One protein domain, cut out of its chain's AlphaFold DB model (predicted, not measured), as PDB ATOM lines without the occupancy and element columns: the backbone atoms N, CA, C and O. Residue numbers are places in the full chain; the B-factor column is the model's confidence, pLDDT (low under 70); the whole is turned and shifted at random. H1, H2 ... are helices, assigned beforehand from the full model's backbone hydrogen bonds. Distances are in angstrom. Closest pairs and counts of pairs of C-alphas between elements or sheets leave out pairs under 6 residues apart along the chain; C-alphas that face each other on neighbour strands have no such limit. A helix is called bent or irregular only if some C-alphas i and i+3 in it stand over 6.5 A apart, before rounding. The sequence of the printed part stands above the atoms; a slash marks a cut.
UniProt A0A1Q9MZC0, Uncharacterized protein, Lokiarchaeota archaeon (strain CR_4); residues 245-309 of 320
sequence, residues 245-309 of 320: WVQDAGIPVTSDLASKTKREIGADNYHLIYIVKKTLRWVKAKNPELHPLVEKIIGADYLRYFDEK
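AT A GLANCE: This is residues 245 to 309 of the 320 residues of an uncharacterized protein of Lokiarchaeota archaeon (strain CR_4) (UniProt A0A1Q9MZC0). A long helix, H3, folds back through a tight turn into the shorter H4, and the two lie side by side as a helical hairpin; H5 stands nearly at right angles to both, close to them. The short helices H1 and H2 lie near the first half of H3, joined by a long link without a named element. The printed part has 65 residues, with five named helices in the order H1, H2, H3, H4, H5 and no named strand: the class is all helix. It is compact, with a radius of gyration of the C-alphas of 11.1 A and spans of 31 by 25 by 18 A.

HOW THE PARTS SIT: H3, residues 267 to 286, touches H4, residues 288 to 298, in a hairpin; they run opposite ways at a shallow tilt of 7 degrees, with the closest C-alphas, those of Lys 284 and His 291, 6.8 A apart. H5, residues 302 to 308, is close to H3 but not clearly touching it, about perpendicular at 80 degrees; their closest C-alphas, of Arg 281 and Phe 306, are 6.5 A apart. H1, residues 245 to 248, is close to H4 but not clearly touching it, its closest C-alphas being Val 246 and Ile 297 at 6.9 A. H2, residues 262 to 265, is close to H3 but not clearly touching it, with the C-alphas of Lys 262 and Tyr 270 closest at 5.2 A. H1 and H2 are apart. Every O i to N i+4 pair is within hydrogen-bond range in H5, against 13 of 16 in H3 and 5 of 7 in H4; H1 and H2 are too short for such a pair.

IN THESE COORDINATES: H3 is 30.2 A long, from C-alpha 267 at (8.729, 34.525, 52.908), with a kink of 32 degrees near residue 279; it is only just irregular, C-alphas 279 and 282 being 6.9 A apart. H4 is 15.4 A long and irregular, with C-alphas 289 and 292 7.3 A apart. H5, 10.2 A, ends at C-alpha 308 at (-11.547, 42.553, 56.687). H1 is 5.1 A and H2 5.7 A long.

THE WHOLE: The C-alphas of Arg 263 and Glu 289 are the two farthest apart, at 32.6 A. The printed part has no cut. The link from H1 to H2, 13 residues, is long; the other links are tight. Confidence is low, under 70, at residues 307 to 309 of the model.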
ATOM      1  N   TRP A 245       7.508  45.576  40.631       98.44
ATOM      2  CA  TRP A 245       8.076  44.721  41.682       98.44
ATOM      3  C   TRP A 245       7.415  43.342  41.771       98.44
ATOM      4  O   TRP A 245       8.114  42.353  41.972       98.44
ATOM      5  N   VAL A 246       6.085  43.267  41.643       98.31
ATOM      6  CA  VAL A 246       5.353  41.987  41.644       98.31
ATOM      7  C   VAL A 246       5.715  41.151  40.411       98.31
ATOM      8  O   VAL A 246       5.917  39.944  40.534       98.31
ATOM      9  N   GLN A 247       5.844  41.794  39.246       97.88
ATOM     10  CA  GLN A 247       6.243  41.144  37.994       97.88
ATOM     11  C   GLN A 247       7.694  40.643  38.039       97.88
ATOM     12  O   GLN A 247       7.938  39.483  37.720       97.88
ATOM     13  N   ASP A 248       8.630  41.474  38.500       97.62
ATOM     14  CA  ASP A 248      10.057  41.151  38.628       97.62
ATOM     15  C   ASP A 248      10.293  40.006  39.624       97.62
ATOM     16  O   ASP A 248      11.213  39.208  39.462       97.62
ATOM     17  N   ALA A 249       9.447  39.904  40.654       97.19
ATOM     18  CA  ALA A 249       9.464  38.803  41.613       97.19
ATOM     19  C   ALA A 249       8.869  37.493  41.052       97.19
ATOM     20  O   ALA A 249       8.866  36.479  41.749       97.19
ATOM     21  N   GLY A 250       8.327  37.509  39.828       97.31
ATOM     22  CA  GLY A 250       7.686  36.350  39.207       97.31
ATOM     23  C   GLY A 250       6.434  35.875  39.947       97.31
ATOM     24  O   GLY A 250       6.078  34.703  39.843       97.31
ATOM     25  N   ILE A 251       5.778  36.750  40.720       97.44
ATOM     26  CA  ILE A 251       4.608  36.385  41.525       97.44
ATOM     27  C   ILE A 251       3.376  36.326  40.610       97.44
ATOM     28  O   ILE A 251       2.976  37.358  40.062       97.44
ATOM     29  N   PRO A 252       2.716  35.162  40.462       96.25
ATOM     30  CA  PRO A 252       1.481  35.073  39.695       96.25
ATOM     31  C   PRO A 252       0.367  35.879  40.369       96.25
ATOM     32  O   PRO A 252       0.065  35.679  41.547       96.25
ATOM     33  N   VAL A 253      -0.277  36.774  39.617       96.94
ATOM     34  CA  VAL A 253      -1.405  37.576  40.114       96.94
ATOM     35  C   VAL A 253      -2.693  36.755  40.029       96.94
ATOM     36  O   VAL A 253      -3.453  36.854  39.069       96.94
ATOM     37  N   THR A 254      -2.926  35.911  41.034       96.12
ATOM     38  CA  THR A 254      -4.206  35.210  41.230       96.12
ATOM     39  C   THR A 254      -5.246  36.142  41.854       96.12
ATOM     40  O   THR A 254      -4.893  37.154  42.463       96.12
ATOM     41  N   SER A 255      -6.540  35.818  41.733       93.56
ATOM     42  CA  SER A 255      -7.612  36.653  42.300       93.56
ATOM     43  C   SER A 255      -7.449  36.863  43.808       93.56
ATOM     44  O   SER A 255      -7.702  37.961  44.296       93.56
ATOM     45  N   ASP A 256      -6.956  35.843  44.515       92.56
ATOM     46  CA  ASP A 256      -6.772  35.782  45.963       92.56
ATOM     47  C   ASP A 256      -5.360  36.174  46.443       92.56
ATOM     48  O   ASP A 256      -5.072  36.033  47.634       92.56
ATOM     49  N   LEU A 257      -4.480  36.684  45.564       94.94
ATOM     50  CA  LEU A 257      -3.083  37.011  45.898       94.94
ATOM     51  C   LEU A 257      -2.979  37.910  47.141       94.94
ATOM     52  O   LEU A 257      -2.147  37.684  48.024       94.94
ATOM     53  N   ALA A 258      -3.864  38.901  47.255       91.38
ATOM     54  CA  ALA A 258      -3.929  39.781  48.413       91.38
ATOM     55  C   ALA A 258      -4.181  39.047  49.744       91.38
ATOM     56  O   ALA A 258      -3.858  39.606  50.787       91.38
ATOM     57  N   SER A 259      -4.719  37.831  49.759       90.44
ATOM     58  CA  SER A 259      -5.012  37.070  50.984       90.44
ATOM     59  C   SER A 259      -4.050  35.907  51.233       90.44
ATOM     60  O   SER A 259      -4.117  35.292  52.297       90.44
ATOM     61  N   LYS A 260      -3.110  35.650  50.313       91.88
ATOM     62  CA  LYS A 260      -2.116  34.580  50.443       91.88
ATOM     63  C   LYS A 260      -1.266  34.710  51.707       91.88
ATOM     64  O   LYS A 260      -0.808  35.792  52.095       91.88
ATOM     65  N   THR A 261      -1.024  33.567  52.337       93.50
ATOM     66  CA  THR A 261      -0.212  33.435  53.546       93.50
ATOM     67  C   THR A 261       1.264  33.223  53.220       93.50
ATOM     68  O   THR A 261       1.637  32.783  52.134       93.50
ATOM     69  N   LYS A 262       2.130  33.456  54.213       95.19
ATOM     70  CA  LYS A 262       3.574  33.192  54.105       95.19
ATOM     71  C   LYS A 262       3.893  31.744  53.696       95.19
ATOM     72  O   LYS A 262       4.898  31.516  53.032       95.19
ATOM     73  N   ARG A 263       3.050  30.778  54.081       96.31
ATOM     74  CA  ARG A 263       3.215  29.358  53.733       96.31
ATOM     75  C   ARG A 263       2.940  29.085  52.253       96.31
ATOM     76  O   ARG A 263       3.590  28.222  51.685       96.31
ATOM     77  N   GLU A 264       1.995  29.803  51.650       96.38
ATOM     78  CA  GLU A 264       1.575  29.572  50.262       96.38
ATOM     79  C   GLU A 264       2.535  30.177  49.240       96.38
ATOM     80  O   GLU A 264       2.788  29.560  48.213       96.38
ATOM     81  N   ILE A 265       3.057  31.379  49.507       96.38
ATOM     82  CA  ILE A 265       3.865  32.128  48.525       96.38
ATOM     83  C   ILE A 265       5.336  32.282  48.925       96.38
ATOM     84  O   ILE A 265       6.116  32.840  48.162       96.38
ATOM     85  N   GLY A 266       5.736  31.775  50.093       97.75
ATOM     86  CA  GLY A 266       7.090  31.933  50.624       97.75
ATOM     87  C   GLY A 266       7.310  33.271  51.335       97.75
ATOM     88  O   GLY A 266       6.480  34.183  51.292       97.75
ATOM     89  N   ALA A 267       8.437  33.381  52.045       96.88
ATOM     90  CA  ALA A 267       8.729  34.525  52.908       96.88
ATOM     91  C   ALA A 267       8.855  35.844  52.138       96.88
ATOM     92  O   ALA A 267       8.167  36.806  52.476       96.88
ATOM     93  N   ASP A 268       9.686  35.868  51.101       97.12
ATOM     94  CA  ASP A 268      10.019  37.098  50.384       97.12
ATOM     95  C   ASP A 268       8.815  37.633  49.609       97.12
ATOM     96  O   ASP A 268       8.441  38.796  49.768       97.12
ATOM     97  N   ASN A 269       8.102  36.766  48.885       98.06
ATOM     98  CA  ASN A 269       6.870  37.161  48.203       98.06
ATOM     99  C   ASN A 269       5.822  37.666  49.198       98.06
ATOM    100  O   ASN A 269       5.189  38.693  48.964       98.06
ATOM    101  N   TYR A 270       5.670  37.013  50.355       97.88
ATOM    102  CA  TYR A 270       4.768  37.500  51.397       97.88
ATOM    103  C   TYR A 270       5.177  38.878  51.934       97.88
ATOM    104  O   TYR A 270       4.315  39.726  52.180       97.88
ATOM    105  N   HIS A 271       6.475  39.135  52.101       98.31
ATOM    106  CA  HIS A 271       6.990  40.440  52.514       98.31
ATOM    107  C   HIS A 271       6.668  41.534  51.488       98.31
ATOM    108  O   HIS A 271       6.139  42.584  51.874       98.31
ATOM    109  N   LEU A 272       6.903  41.271  50.201       98.56
ATOM    110  CA  LEU A 272       6.569  42.200  49.124       98.56
ATOM    111  C   LEU A 272       5.059  42.457  49.056       98.56
ATOM    112  O   LEU A 272       4.619  43.608  49.097       98.56
ATOM    113  N   ILE A 273       4.243  41.400  49.051       97.56
ATOM    114  CA  ILE A 273       2.781  41.521  48.999       97.56
ATOM    115  C   ILE A 273       2.237  42.250  50.234       97.56
ATOM    116  O   ILE A 273       1.327  43.074  50.113       97.56
ATOM    117  N   TYR A 274       2.830  42.059  51.418       95.75
ATOM    118  CA  TYR A 274       2.515  42.874  52.594       95.75
ATOM    119  C   TYR A 274       2.730  44.372  52.326       95.75
ATOM    120  O   TYR A 274       1.838  45.173  52.621       95.75
ATOM    121  N   ILE A 275       3.881  44.759  51.763       97.62
ATOM    122  CA  ILE A 275       4.203  46.162  51.458       97.62
ATOM    123  C   ILE A 275       3.214  46.736  50.440       97.62
ATOM    124  O   ILE A 275       2.660  47.817  50.674       97.62
ATOM    125  N   VAL A 276       2.948  46.001  49.356       96.81
ATOM    126  CA  VAL A 276       2.009  46.399  48.297       96.81
ATOM    127  C   VAL A 276       0.619  46.642  48.890       96.81
ATOM    128  O   VAL A 276       0.056  47.730  48.755       96.81
ATOM    129  N   LYS A 277       0.100  45.678  49.661       92.81
ATOM    130  CA  LYS A 277      -1.200  45.783  50.338       92.81
ATOM    131  C   LYS A 277      -1.265  47.002  51.253       92.81
ATOM    132  O   LYS A 277      -2.212  47.786  51.196       92.81
ATOM    133  N   LYS A 278      -0.269  47.191  52.124       92.62
ATOM    134  CA  LYS A 278      -0.262  48.323  53.065       92.62
ATOM    135  C   LYS A 278      -0.188  49.672  52.351       92.62
ATOM    136  O   LYS A 278      -0.846  50.610  52.804       92.62
ATOM    137  N   THR A 279       0.534  49.740  51.237       95.06
ATOM    138  CA  THR A 279       0.637  50.938  50.397       95.06
ATOM    139  C   THR A 279      -0.702  51.297  49.750       95.06
ATOM    140  O   THR A 279      -1.181  52.426  49.882       95.06
ATOM    141  N   LEU A 280      -1.353  50.322  49.107       92.62
ATOM    142  CA  LEU A 280      -2.555  50.540  48.290       92.62
ATOM    143  C   LEU A 280      -3.844  50.732  49.100       92.62
ATOM    144  O   LEU A 280      -4.861  51.171  48.562       92.62
ATOM    145  N   ARG A 281      -3.809  50.497  50.417       84.81
ATOM    146  CA  ARG A 281      -4.979  50.672  51.292       84.81
ATOM    147  C   ARG A 281      -5.590  52.079  51.219       84.81
ATOM    148  O   ARG A 281      -6.800  52.216  51.376       84.81
ATOM    149  N   TRP A 282      -4.773  53.117  51.017       81.69
ATOM    150  CA  TRP A 282      -5.258  54.501  50.897       81.69
ATOM    151  C   TRP A 282      -5.905  54.776  49.534       81.69
ATOM    152  O   TRP A 282      -6.936  55.442  49.473       81.69
ATOM    153  N   VAL A 283      -5.343  54.198  48.469       84.88
ATOM    154  CA  VAL A 283      -5.820  54.328  47.083       84.88
ATOM    155  C   VAL A 283      -7.240  53.791  46.963       84.88
ATOM    156  O   VAL A 283      -8.100  54.485  46.434       84.88
ATOM    157  N   LYS A 284      -7.539  52.641  47.594       78.88
ATOM    158  CA  LYS A 284      -8.912  52.109  47.669       78.88
ATOM    159  C   LYS A 284      -9.929  53.177  48.090       78.88
ATOM    160  O   LYS A 284     -11.006  53.252  47.512       78.88
ATOM    161  N   ALA A 285      -9.606  53.953  49.125       75.69
ATOM    162  CA  ALA A 285     -10.540  54.879  49.757       75.69
ATOM    163  C   ALA A 285     -10.638  56.243  49.058       75.69
ATOM    164  O   ALA A 285     -11.580  56.984  49.327       75.69
ATOM    165  N   LYS A 286      -9.643  56.613  48.245       83.94
ATOM    166  CA  LYS A 286      -9.508  57.971  47.699       83.94
ATOM    167  C   LYS A 286      -9.468  58.042  46.175       83.94
ATOM    168  O   LYS A 286      -9.726  59.120  45.660       83.94
ATOM    169  N   ASN A 287      -9.194  56.931  45.493       87.12
ATOM    170  CA  ASN A 287      -9.003  56.866  44.044       87.12
ATOM    171  C   ASN A 287      -9.699  55.626  43.437       87.12
ATOM    172  O   ASN A 287      -9.018  54.662  43.063       87.12
ATOM    173  N   PRO A 288     -11.047  55.591  43.386       87.19
ATOM    174  CA  PRO A 288     -11.803  54.489  42.780       87.19
ATOM    175  C   PRO A 288     -11.407  54.187  41.331       87.19
ATOM    176  O   PRO A 288     -11.373  53.031  40.920       87.19
ATOM    177  N   GLU A 289     -11.031  55.215  40.575       92.44
ATOM    178  CA  GLU A 289     -10.586  55.123  39.185       92.44
ATOM    179  C   GLU A 289      -9.328  54.257  38.997       92.44
ATOM    180  O   GLU A 289      -9.095  53.729  37.912       92.44
ATOM    181  N   LEU A 290      -8.534  54.060  40.056       92.44
ATOM    182  CA  LEU A 290      -7.314  53.250  40.023       92.44
ATOM    183  C   LEU A 290      -7.541  51.782  40.407       92.44
ATOM    184  O   LEU A 290      -6.598  50.989  40.358       92.44
ATOM    185  N   HIS A 291      -8.767  51.391  40.773       91.12
ATOM    186  CA  HIS A 291      -9.094  50.013  41.164       91.12
ATOM    187  C   HIS A 291      -8.714  48.972  40.098       91.12
ATOM    188  O   HIS A 291      -8.045  48.009  40.475       91.12
ATOM    189  N   PRO A 292      -8.977  49.169  38.786       92.94
ATOM    190  CA  PRO A 292      -8.562  48.205  37.763       92.94
ATOM    191  C   PRO A 292      -7.046  47.969  37.719       92.94
ATOM    192  O   PRO A 292      -6.581  46.898  37.334       92.94
ATOM    193  N   LEU A 293      -6.243  48.968  38.101       93.75
ATOM    194  CA  LEU A 293      -4.796  48.806  38.196       93.75
ATOM    195  C   LEU A 293      -4.391  48.083  39.481       93.75
ATOM    196  O   LEU A 293      -3.483  47.262  39.436       93.75
ATOM    197  N   VAL A 294      -5.074  48.331  40.602       94.25
ATOM    198  CA  VAL A 294      -4.858  47.581  41.851       94.25
ATOM    199  C   VAL A 294      -5.134  46.087  41.648       94.25
ATOM    200  O   VAL A 294      -4.321  45.263  42.067       94.25
ATOM    201  N   GLU A 295      -6.209  45.734  40.941       94.06
ATOM    202  CA  GLU A 295      -6.542  44.340  40.607       94.06
ATOM    203  C   GLU A 295      -5.431  43.660  39.800       94.06
ATOM    204  O   GLU A 295      -5.056  42.526  40.087       94.06
ATOM    205  N   LYS A 296      -4.821  44.385  38.853       95.38
ATOM    206  CA  LYS A 296      -3.675  43.901  38.067       95.38
ATOM    207  C   LYS A 296      -2.396  43.694  38.890       95.38
ATOM    208  O   LYS A 296      -1.455  43.110  38.362       95.38
ATOM    209  N   ILE A 297      -2.328  44.192  40.127       96.25
ATOM    210  CA  ILE A 297      -1.150  44.072  41.003       96.25
ATOM    211  C   ILE A 297      -1.362  42.986  42.062       96.25
ATOM    212  O   ILE A 297      -0.445  42.220  42.336       96.25
ATOM    213  N   ILE A 298      -2.544  42.934  42.690       94.69
ATOM    214  CA  ILE A 298      -2.799  42.072  43.863       94.69
ATOM    215  C   ILE A 298      -4.054  41.196  43.760       94.69
ATOM    216  O   ILE A 298      -4.460  40.608  44.764       94.69
ATOM    217  N   GLY A 299      -4.644  41.082  42.570       94.12
ATOM    218  CA  GLY A 299      -5.804  40.231  42.307       94.12
ATOM    219  C   GLY A 299      -7.146  40.923  42.535       94.12
ATOM    220  O   GLY A 299      -7.236  41.926  43.241       94.12
ATOM    221  N   ALA A 300      -8.207  40.379  41.935       91.56
ATOM    222  CA  ALA A 300      -9.565  40.928  41.995       91.56
ATOM    223  C   ALA A 300     -10.198  40.887  43.403       91.56
ATOM    224  O   ALA A 300     -10.981  41.765  43.759       91.56
ATOM    225  N   ASP A 301      -9.815  39.927  44.256       88.88
ATOM    226  CA  ASP A 301     -10.394  39.773  45.598       88.88
ATOM    227  C   ASP A 301      -9.763  40.714  46.642       88.88
ATOM    228  O   ASP A 301     -10.080  40.646  47.834       88.88
ATOM    229  N   TYR A 302      -8.894  41.639  46.222       85.94
ATOM    230  CA  TYR A 302      -8.175  42.551  47.113       85.94
ATOM    231  C   TYR A 302      -9.088  43.418  48.000       85.94
ATOM    232  O   TYR A 302      -8.695  43.843  49.094       85.94
ATOM    233  N   LEU A 303     -10.320  43.682  47.551       79.12
ATOM    234  CA  LEU A 303     -11.314  44.426  48.320       79.12
ATOM    235  C   LEU A 303     -11.676  43.711  49.623       79.12
ATOM    236  O   LEU A 303     -11.780  44.395  50.647       79.12
ATOM    237  N   ARG A 304     -11.764  42.369  49.602       78.12
ATOM    238  CA  ARG A 304     -12.044  41.538  50.786       78.12
ATOM    239  C   ARG A 304     -11.007  41.809  51.871       78.12
ATOM    240  O   ARG A 304     -11.370  42.203  52.975       78.12
ATOM    241  N   TYR A 305      -9.722  41.771  51.513       74.56
ATOM    242  CA  TYR A 305      -8.625  42.089  52.431       74.56
ATOM    243  C   TYR A 305      -8.728  43.502  53.028       74.56
ATOM    244  O   TYR A 305      -8.476  43.731  54.216       74.56
ATOM    245  N   PHE A 306      -9.069  44.500  52.211       75.75
ATOM    246  CA  PHE A 306      -9.146  45.874  52.702       75.75
ATOM    247  C   PHE A 306     -10.364  46.139  53.595       75.75
ATOM    248  O   PHE A 306     -10.295  47.049  54.432       75.75
ATOM    249  N   ASP A 307     -11.429  45.348  53.452       69.50
ATOM    250  CA  ASP A 307     -12.634  45.403  54.285       69.50
ATOM    251  C   ASP A 307     -12.599  44.466  55.497       69.50
ATOM    252  O   ASP A 307     -13.314  44.725  56.462       69.50
ATOM    253  N   GLU A 308     -11.711  43.467  55.542       57.50
ATOM    254  CA  GLU A 308     -11.547  42.553  56.687       57.50
ATOM    255  C   GLU A 308     -11.371  43.294  58.021       57.50
ATOM    256  O   GLU A 308     -11.931  42.881  59.030       57.50
ATOM    257  N   LYS A 309     -10.693  44.455  58.053       47.00
ATOM    258  CA  LYS A 309     -10.589  45.264  59.286       47.00
ATOM    259  C   LYS A 309     -11.893  45.946  59.721       47.00
ATOM    260  O   LYS A 309     -12.002  46.290  60.893       47.00
TER     261      LYS A 309